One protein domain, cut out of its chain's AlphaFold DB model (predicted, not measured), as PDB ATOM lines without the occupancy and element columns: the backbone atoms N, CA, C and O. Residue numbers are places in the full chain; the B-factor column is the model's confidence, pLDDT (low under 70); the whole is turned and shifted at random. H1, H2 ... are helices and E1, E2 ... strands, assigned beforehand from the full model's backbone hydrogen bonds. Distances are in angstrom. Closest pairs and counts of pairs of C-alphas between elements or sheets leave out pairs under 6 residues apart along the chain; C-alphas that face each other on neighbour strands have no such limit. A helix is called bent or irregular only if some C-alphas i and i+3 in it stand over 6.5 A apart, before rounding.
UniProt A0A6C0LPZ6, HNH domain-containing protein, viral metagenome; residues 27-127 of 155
ATOM      1  N   PHE A  27     -30.280  39.101  54.605       60.69
ATOM      2  CA  PHE A  27     -31.234  40.196  54.491       60.69
ATOM      3  C   PHE A  27     -31.712  40.397  53.051       60.69
ATOM      4  O   PHE A  27     -32.916  40.508  52.829       60.69
ATOM      5  N   LEU A  28     -30.802  40.384  52.070       73.69
ATOM      6  CA  LEU A  28     -31.148  40.539  50.650       73.69
ATOM      7  C   LEU A  28     -32.002  39.372  50.140       73.69
ATOM      8  O   LEU A  28     -32.994  39.591  49.442       73.69
ATOM      9  N   GLU A  29     -31.669  38.137  50.520       82.81
ATOM     10  CA  GLU A  29     -32.427  36.965  50.073       82.81
ATOM     11  C   GLU A  29     -33.783  36.828  50.773       82.81
ATOM     12  O   GLU A  29     -34.769  36.499  50.112       82.81
ATOM     13  N   ILE A  30     -33.885  37.151  52.065       88.88
ATOM     14  CA  ILE A  30     -35.179  37.194  52.762       88.88
ATOM     15  C   ILE A  30     -36.085  38.260  52.138       88.88
ATOM     16  O   ILE A  30     -37.256  37.975  51.866       88.88
ATOM     17  N   ASP A  31     -35.560  39.457  51.846       88.81
ATOM     18  CA  ASP A  31     -36.356  40.522  51.228       88.81
ATOM     19  C   ASP A  31     -36.778  40.168  49.790       88.81
ATOM     20  O   ASP A  31     -37.916  40.443  49.390       88.81
ATOM     21  N   ARG A  32     -35.926  39.470  49.027       93.56
ATOM     22  CA  ARG A  32     -36.290  38.934  47.706       93.56
ATOM     23  C   ARG A  32     -37.383  37.870  47.811       93.56
ATOM     24  O   ARG A  32     -38.352  37.897  47.047       93.56
ATOM     25  N   LEU A  33     -37.238  36.917  48.730       94.44
ATOM     26  CA  LEU A  33     -38.178  35.813  48.909       94.44
ATOM     27  C   LEU A  33     -39.542  36.300  49.406       94.44
ATOM     28  O   LEU A  33     -40.556  35.822  48.896       94.44
ATOM     29  N   GLN A  34     -39.598  37.266  50.330       96.19
ATOM     30  CA  GLN A  34     -40.875  37.825  50.790       96.19
ATOM     31  C   GLN A  34     -41.596  38.604  49.680       96.19
ATOM     32  O   GLN A  34     -42.827  38.566  49.613       96.19
ATOM     33  N   GLU A  35     -40.857  39.278  48.787       95.69
ATOM     34  CA  GLU A  35     -41.470  40.028  47.685       95.69
ATOM     35  C   GLU A  35     -42.044  39.071  46.643       95.69
ATOM     36  O   GLU A  35     -43.161  39.247  46.161       95.69
ATOM     37  N   ARG A  36     -41.318  37.987  46.352       95.44
ATOM     38  CA  ARG A  36     -41.829  36.924  45.485       95.44
ATOM     39  C   ARG A  36     -43.022  36.208  46.114       95.44
ATOM     40  O   ARG A  36     -43.986  35.955  45.400       95.44
ATOM     41  N   LEU A  37     -43.006  35.960  47.426       96.31
ATOM     42  CA  LEU A  37     -44.134  35.362  48.151       96.31
ATOM     43  C   LEU A  37     -45.412  36.193  47.981       96.31
ATOM     44  O   LEU A  37     -46.474  35.624  47.745       96.31
ATOM     45  N   ARG A  38     -45.314  37.528  48.039       96.31
ATOM     46  CA  ARG A  38     -46.460  38.436  47.864       96.31
ATOM     47  C   ARG A  38     -47.253  38.132  46.590       96.31
ATOM     48  O   ARG A  38     -48.477  38.128  46.633       96.31
ATOM     49  N   ILE A  39     -46.567  37.845  45.484       93.44
ATOM     50  CA  ILE A  39     -47.199  37.533  44.192       93.44
ATOM     51  C   ILE A  39     -48.045  36.256  44.296       93.44
ATOM     52  O   ILE A  39     -49.166  36.218  43.797       93.44
ATOM     53  N   HIS A  40     -47.535  35.223  44.971       92.88
ATOM     54  CA  HIS A  40     -48.275  33.976  45.178       92.88
ATOM     55  C   HIS A  40     -49.498  34.185  46.074       92.88
ATOM     56  O   HIS A  40     -50.591  33.756  45.718       92.88
ATOM     57  N   LEU A  41     -49.334  34.900  47.189       94.38
ATOM     58  CA  LEU A  41     -50.413  35.134  48.151       94.38
ATOM     59  C   LEU A  41     -51.574  35.935  47.553       94.38
ATOM     60  O   LEU A  41     -52.730  35.592  47.790       94.38
ATOM     61  N   VAL A  42     -51.282  36.948  46.728       92.00
ATOM     62  CA  VAL A  42     -52.317  37.711  46.009       92.00
ATOM     63  C   VAL A  42     -53.145  36.790  45.111       92.00
ATOM     64  O   VAL A  42     -54.369  36.864  45.133       92.00
ATOM     65  N   ASN A  43     -52.502  35.867  44.389       88.12
ATOM     66  CA  ASN A  43     -53.204  34.900  43.540       88.12
ATOM     67  C   ASN A  43     -54.060  33.901  44.342       88.12
ATOM     68  O   ASN A  43     -55.027  33.370  43.809       88.12
ATOM     69  N   MET A  44     -53.714  33.654  45.609       90.31
ATOM     70  CA  MET A  44     -54.465  32.796  46.539       90.31
ATOM     71  C   MET A  44     -55.528  33.565  47.343       90.31
ATOM     72  O   MET A  44     -56.205  32.973  48.181       90.31
ATOM     73  N   ASN A  45     -55.669  34.878  47.125       91.31
ATOM     74  CA  ASN A  45     -56.495  35.773  47.940       91.31
ATOM     75  C   ASN A  45     -56.144  35.734  49.446       91.31
ATOM     76  O   ASN A  45     -57.012  35.825  50.314       91.31
ATOM     77  N   VAL A  46     -54.854  35.587  49.760       93.56
ATOM     78  CA  VAL A  46     -54.322  35.597  51.127       93.56
ATOM     79  C   VAL A  46     -53.657  36.941  51.403       93.56
ATOM     80  O   VAL A  46     -52.768  37.377  50.671       93.56
ATOM     81  N   GLN A  47     -54.061  37.587  52.494       94.25
ATOM     82  CA  GLN A  47     -53.481  38.853  52.934       94.25
ATOM     83  C   GLN A  47     -52.418  38.600  54.003       94.25
ATOM     84  O   GLN A  47     -52.696  38.004  55.040       94.25
ATOM     85  N   MET A  48     -51.192  39.061  53.745       95.94
ATOM     86  CA  MET A  48     -50.099  39.073  54.721       95.94
ATOM     87  C   MET A  48     -49.303  40.367  54.582       95.94
ATOM     88  O   MET A  48     -48.861  40.727  53.484       95.94
ATOM     89  N   THR A  49     -49.049  41.039  55.700       96.81
ATOM     90  CA  THR A  49     -48.144  42.190  55.797       96.81
ATOM     91  C   THR A  49     -46.700  41.794  55.463       96.81
ATOM     92  O   THR A  49     -46.327  40.621  55.535       96.81
ATOM     93  N   LYS A  50     -45.826  42.768  55.145       95.81
ATOM     94  CA  LYS A  50     -44.386  42.493  54.929       95.81
ATOM     95  C   LYS A  50     -43.773  41.754  56.129       95.81
ATOM     96  O   LYS A  50     -43.043  40.786  55.941       95.81
ATOM     97  N   ARG A  51     -44.121  42.161  57.356       96.12
ATOM     98  CA  ARG A  51     -43.629  41.540  58.597       96.12
ATOM     99  C   ARG A  51     -44.038  40.069  58.707       96.12
ATOM    100  O   ARG A  51     -43.211  39.238  59.071       96.12
ATOM    101  N   GLU A  52     -45.286  39.741  58.390       97.19
ATOM    102  CA  GLU A  52     -45.773  38.357  58.407       97.19
ATOM    103  C   GLU A  52     -45.122  37.516  57.311       97.19
ATOM    104  O   GLU A  52     -44.714  36.387  57.576       97.19
ATOM    105  N   ARG A  53     -44.946  38.072  56.104       96.88
ATOM    106  CA  ARG A  53     -44.247  37.383  55.011       96.88
ATOM    107  C   ARG A  53     -42.790  37.087  55.354       96.88
ATOM    108  O   ARG A  53     -42.333  35.982  55.095       96.88
ATOM    109  N   ILE A  54     -42.078  38.025  55.980       94.81
ATOM    110  CA  ILE A  54     -40.703  37.797  56.456       94.81
ATOM    111  C   ILE A  54     -40.669  36.653  57.473       94.81
ATOM    112  O   ILE A  54     -39.888  35.719  57.312       94.81
ATOM    113  N   LYS A  55     -41.551  36.676  58.484       95.69
ATOM    114  CA  LYS A  55     -41.652  35.579  59.464       95.69
ATOM    115  C   LYS A  55     -41.940  34.238  58.787       95.69
ATOM    116  O   LYS A  55     -41.355  33.225  59.160       95.69
ATOM    117  N   TYR A  56     -42.814  34.236  57.783       96.00
ATOM    118  CA  TYR A  56     -43.150  33.044  57.013       96.00
ATOM    119  C   TYR A  56     -41.951  32.495  56.234       96.00
ATOM    120  O   TYR A  56     -41.689  31.298  56.298       96.00
ATOM    121  N   VAL A  57     -41.205  33.365  55.544       94.44
ATOM    122  CA  VAL A  57     -39.973  33.008  54.819       94.44
ATOM    123  C   VAL A  57     -38.951  32.390  55.768       94.44
ATOM    124  O   VAL A  57     -38.456  31.303  55.490       94.44
ATOM    125  N   VAL A  58     -38.671  33.047  56.898       91.44
ATOM    126  CA  VAL A  58     -37.697  32.562  57.891       91.44
ATOM    127  C   VAL A  58     -38.109  31.195  58.431       91.44
ATOM    128  O   VAL A  58     -37.298  30.275  58.437       91.44
ATOM    129  N   ARG A  59     -39.383  31.024  58.810       94.25
ATOM    130  CA  ARG A  59     -39.896  29.726  59.265       94.25
ATOM    131  C   ARG A  59     -39.735  28.651  58.189       94.25
ATOM    132  O   ARG A  59     -39.208  27.589  58.481       94.25
ATOM    133  N   LYS A  60     -40.104  28.941  56.937       94.38
ATOM    134  CA  LYS A  60     -39.950  27.993  55.821       94.38
ATOM    135  C   LYS A  60     -38.493  27.622  55.551       94.38
ATOM    136  O   LYS A  60     -38.228  26.469  55.231       94.38
ATOM    137  N   LEU A  61     -37.557  28.561  55.679       90.06
ATOM    138  CA  LEU A  61     -36.127  28.265  55.574       90.06
ATOM    139  C   LEU A  61     -35.690  27.306  56.686       90.06
ATOM    140  O   LEU A  61     -35.098  26.278  56.378       90.06
ATOM    141  N   ILE A  62     -36.052  27.583  57.941       87.62
ATOM    142  CA  ILE A  62     -35.741  26.714  59.088       87.62
ATOM    143  C   ILE A  62     -36.331  25.310  58.886       87.62
ATOM    144  O   ILE A  62     -35.604  24.320  58.968       87.62
ATOM    145  N   ASP A  63     -37.614  25.213  58.523       91.31
ATOM    146  CA  ASP A  63     -38.313  23.940  58.274       91.31
ATOM    147  C   ASP A  63     -37.647  23.103  57.163       91.31
ATOM    148  O   ASP A  63     -37.765  21.874  57.113       91.31
ATOM    149  N   GLN A  64     -36.947  23.773  56.246       90.81
ATOM    150  CA  GLN A  64     -36.245  23.168  55.122       90.81
ATOM    151  C   GLN A  64     -34.732  23.042  55.333       90.81
ATOM    152  O   GLN A  64     -34.026  22.735  54.370       90.81
ATOM    153  N   ASN A  65     -34.231  23.229  56.561       87.12
ATOM    154  CA  ASN A  65     -32.799  23.186  56.882       87.12
ATOM    155  C   ASN A  65     -31.986  24.173  56.022       87.12
ATOM    156  O   ASN A  65     -30.956  23.824  55.447       87.12
ATOM    157  N   GLU A  66     -32.541  25.374  55.865       87.06
ATOM    158  CA  GLU A  66     -31.976  26.518  55.142       87.06
ATOM    159  C   GLU A  66     -31.645  26.222  53.669       87.06
ATOM    160  O   GLU A  66     -30.776  26.843  53.063       87.06
ATOM    161  N   THR A  67     -32.352  25.267  53.055       88.75
ATOM    162  CA  THR A  67     -32.070  24.825  51.685       88.75
ATOM    163  C   THR A  67     -33.335  24.459  50.898       88.75
ATOM    164  O   THR A  67     -34.472  24.668  51.328       88.75
ATOM    165  N   CYS A  68     -33.146  23.920  49.692       90.69
ATOM    166  CA  CYS A  68     -34.204  23.388  48.838       90.69
ATOM    167  C   CYS A  68     -35.014  22.305  49.570       90.69
ATOM    168  O   CYS A  68     -34.436  21.401  50.173       90.69
ATOM    169  N   ALA A  69     -36.345  22.327  49.443       92.69
ATOM    170  CA  ALA A  69     -37.228  21.389  50.141       92.69
ATOM    171  C   ALA A  69     -36.879  19.918  49.857       92.69
ATOM    172  O   ALA A  69     -36.879  19.089  50.767       92.69
ATOM    173  N   PHE A  70     -36.509  19.602  48.612       90.50
ATOM    174  CA  PHE A  70     -36.102  18.250  48.208       90.50
ATOM    175  C   PHE A  70     -34.666  17.909  48.630       90.50
ATOM    176  O   PHE A  70     -34.312  16.742  48.749       90.50
ATOM    177  N   GLY A  71     -33.842  18.923  48.901       87.19
ATOM    178  CA  GLY A  71     -32.463  18.782  49.360       87.19
ATOM    179  C   GLY A  71     -32.291  18.789  50.881       87.19
ATOM    180  O   GLY A  71     -31.163  18.625  51.341       87.19
ATOM    181  N   LYS A  72     -33.364  18.957  51.671       86.31
ATOM    182  CA  LYS A  72     -33.288  19.233  53.121       86.31
ATOM    183  C   LYS A  72     -32.448  18.237  53.931       86.31
ATOM    184  O   LYS A  72     -31.723  18.636  54.840       86.31
ATOM    185  N   ARG A  73     -32.501  16.942  53.583       87.38
ATOM    186  CA  ARG A  73     -31.775  15.861  54.284       87.38
ATOM    187  C   ARG A  73     -30.274  15.846  53.992       87.38
ATOM    188  O   ARG A  73     -29.511  15.298  54.772       87.38
ATOM    189  N   VAL A  74     -29.866  16.442  52.875       83.06
ATOM    190  CA  VAL A  74     -28.475  16.470  52.401       83.06
ATOM    191  C   VAL A  74     -27.957  17.902  52.270       83.06
ATOM    192  O   VAL A  74     -27.018  18.140  51.521       83.06
ATOM    193  N   LYS A  75     -28.602  18.870  52.940       80.81
ATOM    194  CA  LYS A  75     -28.259  20.302  52.891       80.81
ATOM    195  C   LYS A  75     -28.069  20.845  51.465       80.81
ATOM    196  O   LYS A  75     -27.178  21.637  51.196       80.81
ATOM    197  N   GLY A  76     -28.888  20.382  50.520       80.06
ATOM    198  CA  GLY A  76     -28.826  20.855  49.135       80.06
ATOM    199  C   GLY A  76     -27.628  20.346  48.327       80.06
ATOM    200  O   GLY A  76     -27.430  20.827  47.219       80.06
ATOM    201  N   LYS A  77     -26.890  19.336  48.808       81.00
ATOM    202  CA  LYS A  77     -25.717  18.744  48.134       81.00
ATOM    203  C   LYS A  77     -25.933  18.394  46.648       81.00
ATOM    204  O   LYS A  77     -24.994  18.458  45.870       81.00
ATOM    205  N   TYR A  78     -27.158  18.039  46.249       82.31
ATOM    206  CA  TYR A  78     -27.525  17.702  44.862       82.31
ATOM    207  C   TYR A  78     -28.420  18.766  44.194       82.31
ATOM    208  O   TYR A  78     -29.247  18.448  43.333       82.31
ATOM    209  N   CYS A  79     -28.336  20.017  44.649       84.25
ATOM    210  CA  CYS A  79     -29.084  21.162  44.129       84.25
ATOM    211  C   CYS A  79     -28.178  22.118  43.343       84.25
ATOM    212  O   CYS A  79     -26.962  22.103  43.475       84.25
ATOM    213  N   TRP A  80     -28.800  22.951  42.508       85.00
ATOM    214  CA  TRP A  80     -28.115  23.759  41.496       85.00
ATOM    215  C   TRP A  80     -28.915  25.020  41.232       85.00
ATOM    216  O   TRP A  80     -30.155  24.997  41.252       85.00
ATOM    217  N   ASN A  81     -28.195  26.084  40.912       86.62
ATOM    218  CA  ASN A  81     -28.778  27.276  40.324       86.62
ATOM    219  C   ASN A  81     -29.106  27.041  38.845       86.62
ATOM    220  O   ASN A  81     -28.641  26.086  38.225       86.62
ATOM    221  N   ALA A  82     -29.942  27.915  38.286       87.00
ATOM    222  CA  ALA A  82     -30.105  27.991  36.839       87.00
ATOM    223  C   ALA A  82     -28.803  28.500  36.199       87.00
ATOM    224  O   ALA A  82     -28.069  29.239  36.848       87.00
ATOM    225  N   VAL A  83     -28.585  28.199  34.915       86.88
ATOM    226  CA  VAL A  83     -27.380  28.616  34.162       86.88
ATOM    227  C   VAL A  83     -27.093  30.118  34.301       86.88
ATOM    228  O   VAL A  83     -25.983  30.544  34.589       86.88
ATOM    229  N   LYS A  84     -28.138  30.947  34.206       87.38
ATOM    230  CA  LYS A  84     -28.048  32.411  34.369       87.38
ATOM    231  C   LYS A  84     -27.592  32.891  35.757       87.38
ATOM    232  O   LYS A  84     -27.262  34.057  35.917       87.38
ATOM    233  N   ASP A  85     -27.667  32.020  36.757       85.81
ATOM    234  CA  ASP A  85     -27.387  32.277  38.170       85.81
ATOM    235  C   ASP A  85     -26.161  31.454  38.646       85.81
ATOM    236  O   ASP A  85     -25.940  31.297  39.847       85.81
ATOM    237  N   GLU A  86     -25.361  30.904  37.723       80.88
ATOM    238  CA  GLU A  86     -24.173  30.081  38.021       80.88
ATOM    239  C   GLU A  86     -23.073  30.827  38.778       80.88
ATOM    240  O   GLU A  86     -22.292  30.205  39.493       80.88
ATOM    241  N   SER A  87     -23.009  32.152  38.638       80.88
ATOM    242  CA  SER A  87     -22.031  32.995  39.331       80.88
ATOM    243  C   SER A  87     -22.345  33.205  40.815       80.88
ATOM    244  O   SER A  87     -21.518  33.760  41.538       80.88
ATOM    245  N   LEU A  88     -23.526  32.793  41.286       78.19
ATOM    246  CA  LEU A  88     -23.892  32.915  42.691       78.19
ATOM    247  C   LEU A  88     -23.169  31.855  43.523       78.19
ATOM    248  O   LEU A  88     -23.255  30.662  43.242       78.19
ATOM    249  N   LEU A  89     -22.539  32.302  44.608       76.75
ATOM    250  CA  LEU A  89     -21.853  31.439  45.577       76.75
ATOM    251  C   LEU A  89     -22.815  30.673  46.501       76.75
ATOM    252  O   LEU A  89     -22.385  29.858  47.301       76.75
ATOM    253  N   TYR A  90     -24.118  30.927  46.392       78.06
ATOM    254  CA  TYR A  90     -25.155  30.325  47.224       78.06
ATOM    255  C   TYR A  90     -26.270  29.723  46.372       78.06
ATOM    256  O   TYR A  90     -26.436  30.045  45.192       78.06
ATOM    257  N   LEU A  91     -27.092  28.869  46.989       83.31
ATOM    258  CA  LEU A  91     -28.241  28.262  46.325       83.31
ATOM    259  C   LEU A  91     -29.421  29.232  46.291       83.31
ATOM    260  O   LEU A  91     -30.066  29.497  47.303       83.31
ATOM    261  N   LYS A  92     -29.741  29.740  45.104       88.88
ATOM    262  CA  LYS A  92     -30.872  30.636  44.888       88.88
ATOM    263  C   LYS A  92     -32.179  29.854  44.931       88.88
ATOM    264  O   LYS A  92     -32.501  29.074  44.032       88.88
ATOM    265  N   LEU A  93     -32.964  30.100  45.975       91.62
ATOM    266  CA  LEU A  93     -34.257  29.453  46.175       91.62
ATOM    267  C   LEU A  93     -35.402  30.241  45.528       91.62
ATOM    268  O   LEU A  93     -35.388  31.467  45.425       91.62
ATOM    269  N   THR A  94     -36.437  29.542  45.092       93.50
ATOM    270  CA  THR A  94     -37.638  30.127  44.491       93.50
ATOM    271  C   THR A  94     -38.877  29.442  45.042       93.50
ATOM    272  O   THR A  94     -38.809  28.290  45.454       93.50
ATOM    273  N   TRP A  95     -40.004  30.146  45.069       94.44
ATOM    274  CA  TRP A  95     -41.272  29.544  45.459       94.44
ATOM    275  C   TRP A  95     -41.784  28.620  44.353       94.44
ATOM    276  O   TRP A  95     -41.893  29.030  43.196       94.44
ATOM    277  N   GLY A  96     -42.105  27.385  44.724       91.88
ATOM    278  CA  GLY A  96     -42.803  26.419  43.883       91.88
ATOM    279  C   GLY A  96     -43.995  25.816  44.616       91.88
ATOM    280  O   GLY A  96     -43.996  25.743  45.847       91.88
ATOM    281  N   HIS A  97     -45.003  25.398  43.852       89.38
ATOM    282  CA  HIS A  97     -46.185  24.707  44.374       89.38
ATOM    283  C   HIS A  97     -45.940  23.200  44.283       89.38
ATOM    284  O   HIS A  97     -45.595  22.723  43.200       89.38
ATOM    285  N   ILE A  98     -46.103  22.464  45.385       86.69
ATOM    286  CA  ILE A  98     -45.983  20.995  45.374       86.69
ATOM    287  C   ILE A  98     -47.121  20.383  44.573       86.69
ATOM    288  O   ILE A  98     -46.878  19.595  43.664       86.69
ATOM    289  N   MET A  99     -48.350  20.790  44.864       83.44
ATOM    290  CA  MET A  99     -49.523  20.417  44.094       83.44
ATOM    291  C   MET A  99     -49.720  21.435  42.966       83.44
ATOM    292  O   MET A  99     -49.880  22.629  43.247       83.44
ATOM    293  N   PRO A 100     -49.695  21.006  41.689       72.31
ATOM    294  CA  PRO A 100     -49.882  21.909  40.564       72.31
ATOM    295  C   PRO A 100     -51.255  22.589  40.595       72.31
ATOM    296  O   PRO A 100     -52.286  21.943  40.779       72.31
ATOM    297  N   ARG A 101     -51.286  23.892  40.289       68.25
ATOM    298  CA  ARG A 101     -52.523  24.698  40.244       68.25
ATOM    299  C   ARG A 101     -53.568  24.185  39.241       68.25
ATOM    300  O   ARG A 101     -54.746  24.502  39.363       68.25
ATOM    301  N   CYS A 102     -53.165  23.379  38.255       67.12
ATOM    302  CA  CYS A 102     -54.082  22.786  37.277       67.12
ATOM    303  C   CYS A 102     -55.051  21.755  37.883       67.12
ATOM    304  O   CYS A 102     -56.046  21.428  37.239       67.12
ATOM    305  N   ARG A 103     -54.816  21.287  39.119       66.44
ATOM    306  CA  ARG A 103     -55.692  20.328  39.811       66.44
ATOM    307  C   ARG A 103     -56.984  20.931  40.378       66.44
ATOM    308  O   ARG A 103     -57.778  20.194  40.941       66.44
ATOM    309  N   LYS A 104     -57.234  22.239  40.194       61.41
ATOM    310  CA  LYS A 104     -58.442  22.970  40.655       61.41
ATOM    311  C   LYS A 104     -58.741  22.862  42.162       61.41
ATOM    312  O   LYS A 104     -59.803  23.294  42.602       61.41
ATOM    313  N   GLU A 105     -57.819  22.329  42.956       70.12
ATOM    314  CA  GLU A 105     -57.897  22.372  44.412       70.12
ATOM    315  C   GLU A 105     -57.676  23.806  44.905       70.12
ATOM    316  O   GLU A 105     -57.020  24.618  44.244       70.12
ATOM    317  N   LYS A 106     -58.250  24.136  46.068       71.94
ATOM    318  CA  LYS A 106     -58.061  25.450  46.684       71.94
ATOM    319  C   LYS A 106     -56.590  25.596  47.072       71.94
ATOM    320  O   LYS A 106     -56.130  24.946  48.005       71.94
ATOM    321  N   ASP A 107     -55.876  26.444  46.343       84.88
ATOM    322  CA  ASP A 107     -54.465  26.712  46.599       84.88
ATOM    323  C   ASP A 107     -54.296  27.438  47.941       84.88
ATOM    324  O   ASP A 107     -55.134  28.259  48.334       84.88
ATOM    325  N   SER A 108     -53.223  27.120  48.660       88.81
ATOM    326  CA  SER A 108     -52.954  27.678  49.984       88.81
ATOM    327  C   SER A 108     -51.460  27.933  50.187       88.81
ATOM    328  O   SER A 108     -50.623  27.310  49.525       88.81
ATOM    329  N   PRO A 109     -51.082  28.825  51.121       91.31
ATOM    330  CA  PRO A 109     -49.677  29.089  51.425       91.31
ATOM    331  C   PRO A 109     -48.879  27.830  51.790       91.31
ATOM    332  O   PRO A 109     -47.687  27.741  51.503       91.31
ATOM    333  N   GLU A 110     -49.525  26.838  52.394       91.00
ATOM    334  CA  GLU A 110     -48.946  25.570  52.843       91.00
ATOM    335  C   GLU A 110     -48.451  24.716  51.671       91.00
ATOM    336  O   GLU A 110     -47.491  23.962  51.835       91.00
ATOM    337  N   ASN A 111     -49.042  24.895  50.485       90.81
ATOM    338  CA  ASN A 111     -48.618  24.266  49.236       90.81
ATOM    339  C   ASN A 111     -47.319  24.880  48.666       90.81
ATOM    340  O   ASN A 111     -46.708  24.320  47.753       90.81
ATOM    341  N   LEU A 112     -46.866  26.021  49.205       93.81
ATOM    342  CA  LEU A 112     -45.640  26.692  48.780       93.81
ATOM    343  C   LEU A 112     -44.408  26.185  49.530       93.81
ATOM    344  O   LEU A 112     -44.350  26.154  50.768       93.81
ATOM    345  N   TYR A 113     -43.376  25.881  48.749       95.00
ATOM    346  CA  TYR A 113     -42.066  25.458  49.229       95.00
ATOM    347  C   TYR A 113     -40.948  26.198  48.501       95.00
ATOM    348  O   TYR A 113     -41.103  26.626  47.355       95.00
ATOM    349  N   LEU A 114     -39.807  26.342  49.175       94.31
ATOM    350  CA  LEU A 114     -38.608  26.933  48.591       94.31
ATOM    351  C   LEU A 114     -37.805  25.853  47.856       94.31
ATOM    352  O   LEU A 114     -37.369  24.869  48.451       94.31
ATOM    353  N   LEU A 115     -37.602  26.029  46.557       93.69
ATOM    354  CA  LEU A 115     -36.961  25.061  45.672       93.69
ATOM    355  C   LEU A 115     -35.828  25.719  44.886       93.69
ATOM    356  O   LEU A 115     -35.934  26.874  44.467       93.69
ATOM    357  N   CYS A 116     -34.752  24.971  44.643       91.31
ATOM    358  CA  CYS A 116     -33.747  25.372  43.660       91.31
ATOM    359  C   CYS A 116     -34.314  25.274  42.236       91.31
ATOM    360  O   CYS A 116     -35.337  24.619  42.016       91.31
ATOM    361  N   ALA A 117     -33.630  25.882  41.266       88.69
ATOM    362  CA  ALA A 117     -34.090  25.944  39.879       88.69
ATOM    363  C   ALA A 117     -34.461  24.561  39.314       88.69
ATOM    364  O   ALA A 117     -35.580  24.372  38.846       88.69
ATOM    365  N   ARG A 118     -33.572  23.567  39.454       87.06
ATOM    366  CA  ARG A 118     -33.785  22.214  38.913       87.06
ATOM    367  C   ARG A 118     -34.934  21.465  39.586       87.06
ATOM    368  O   ARG A 118     -35.698  20.774  38.920       87.06
ATOM    369  N   CYS A 119     -35.038  21.549  40.914       88.81
ATOM    370  CA  CYS A 119     -36.121  20.887  41.644       88.81
ATOM    371  C   CYS A 119     -37.469  21.524  41.308       88.81
ATOM    372  O   CYS A 119     -38.448  20.805  41.135       88.81
ATOM    373  N   ASN A 120     -37.501  22.853  41.179       90.19
ATOM    374  CA  ASN A 120     -38.708  23.567  40.794       90.19
ATOM    375  C   ASN A 120     -39.135  23.199  39.369       90.19
ATOM    376  O   ASN A 120     -40.285  22.843  39.157       90.19
ATOM    377  N   GLU A 121     -38.210  23.195  38.409       87.56
ATOM    378  CA  GLU A 121     -38.488  22.814  37.021       87.56
ATOM    379  C   GLU A 121     -39.060  21.396  36.908       87.56
ATOM    380  O   GLU A 121     -40.114  21.209  36.307       87.56
ATOM    381  N   LYS A 122     -38.425  20.405  37.552       85.69
ATOM    382  CA  LYS A 122     -38.923  19.017  37.564       85.69
ATOM    383  C   LYS A 122     -40.335  18.911  38.133       85.69
ATOM    384  O   LYS A 122     -41.167  18.190  37.596       85.69
ATOM    385  N   LEU A 123     -40.592  19.617  39.230       84.88
ATOM    386  CA  LEU A 123     -41.883  19.593  39.901       84.88
ATOM    387  C   LEU A 123     -42.971  20.274  39.067       84.88
ATOM    388  O   LEU A 123     -44.035  19.700  38.888       84.88
ATOM    389  N   GLN A 124     -42.703  21.472  38.538       79.25
ATOM    390  CA  GLN A 124     -43.672  22.219  37.729       79.25
ATOM    391  C   GLN A 124     -43.879  21.601  36.337       79.25
ATOM    392  O   GLN A 124     -44.934  21.794  35.738       79.25
ATOM    393  N   GLY A 125     -42.893  20.858  35.825       76.75
ATOM    394  CA  GLY A 125     -43.023  20.050  34.613       76.75
ATOM    395  C   GLY A 125     -43.880  18.796  34.808       76.75
ATOM    396  O   GLY A 125     -44.404  18.264  33.830       76.75
ATOM    397  N   SER A 126     -44.071  18.343  36.053       72.75
ATOM    398  CA  SER A 126     -44.965  17.230  36.360       72.75
ATOM    399  C   SER A 126     -46.404  17.695  36.593       72.75
ATOM    400  O   SER A 126     -46.672  18.704  37.244       72.75
ATOM    401  N   ARG A 127     -47.360  16.907  36.096       66.50
ATOM    402  CA  ARG A 127     -48.801  17.095  36.349       66.50
ATOM    403  C   ARG A 127     -49.257  16.463  37.671       66.50
ATOM    404  O   ARG A 127     -50.356  16.764  38.149       66.50
TER     405      ARG A 127
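What this domain is: This is residues 27 to 127 of the 155 residues of the protein "HNH domain-containing protein" of viral metagenome (UniProt A0A6C0LPZ6). A short antiparallel hairpin, E1 and E2, sits in the middle with four helices round it. H1 and H4 pack on E1, H2 and H3 on E2, and H1 crosses H2. The printed part, 101 residues, runs H1 H2 H3 E1 E2 H4; it is mostly helix and compact, radius of gyration of the C-alphas 13.4 A, spans 35 by 33 by 26 A.

Where its parts are: E1 is residues 94 to 97, 10.1 A; E2 is 112 to 115, 9.4 A. H1, residues 27 to 43, 25.1 A, begins at C-alpha 27 (-31.234, 40.196, 54.491). H2 is 50 to 63, 19.8 A. H3, 69 to 74, 10.3 A, is irregular: C-alphas 70 and 73 are 7.8 A apart. H4, 117 to 125, 11.9 A, ends at C-alpha 125 (-43.023, 20.050, 34.613).

How they stand to each other: In the hairpin, N 94 and O 115, 2.8 A, are within hydrogen-bond range. The closest C-alphas of E1 and H4, Gly 96 and Asn 120, are 5.9 A apart. H1 and H2 touch, about perpendicular at 74 degrees, closest C-alphas Gln 34 and Arg 53, 5.4 A. Every O i to N i+4 pair is within range in H2 and H4, 11 of 13 in H1, 0 of 2 in H3, where 1 of 3 i+3 pairs is.

The domain as a whole: The printed part has no cut. Links H3 to E1 and E1 to E2 are long. Residues 27, 101 to 104 and 127 have pLDDT under 70.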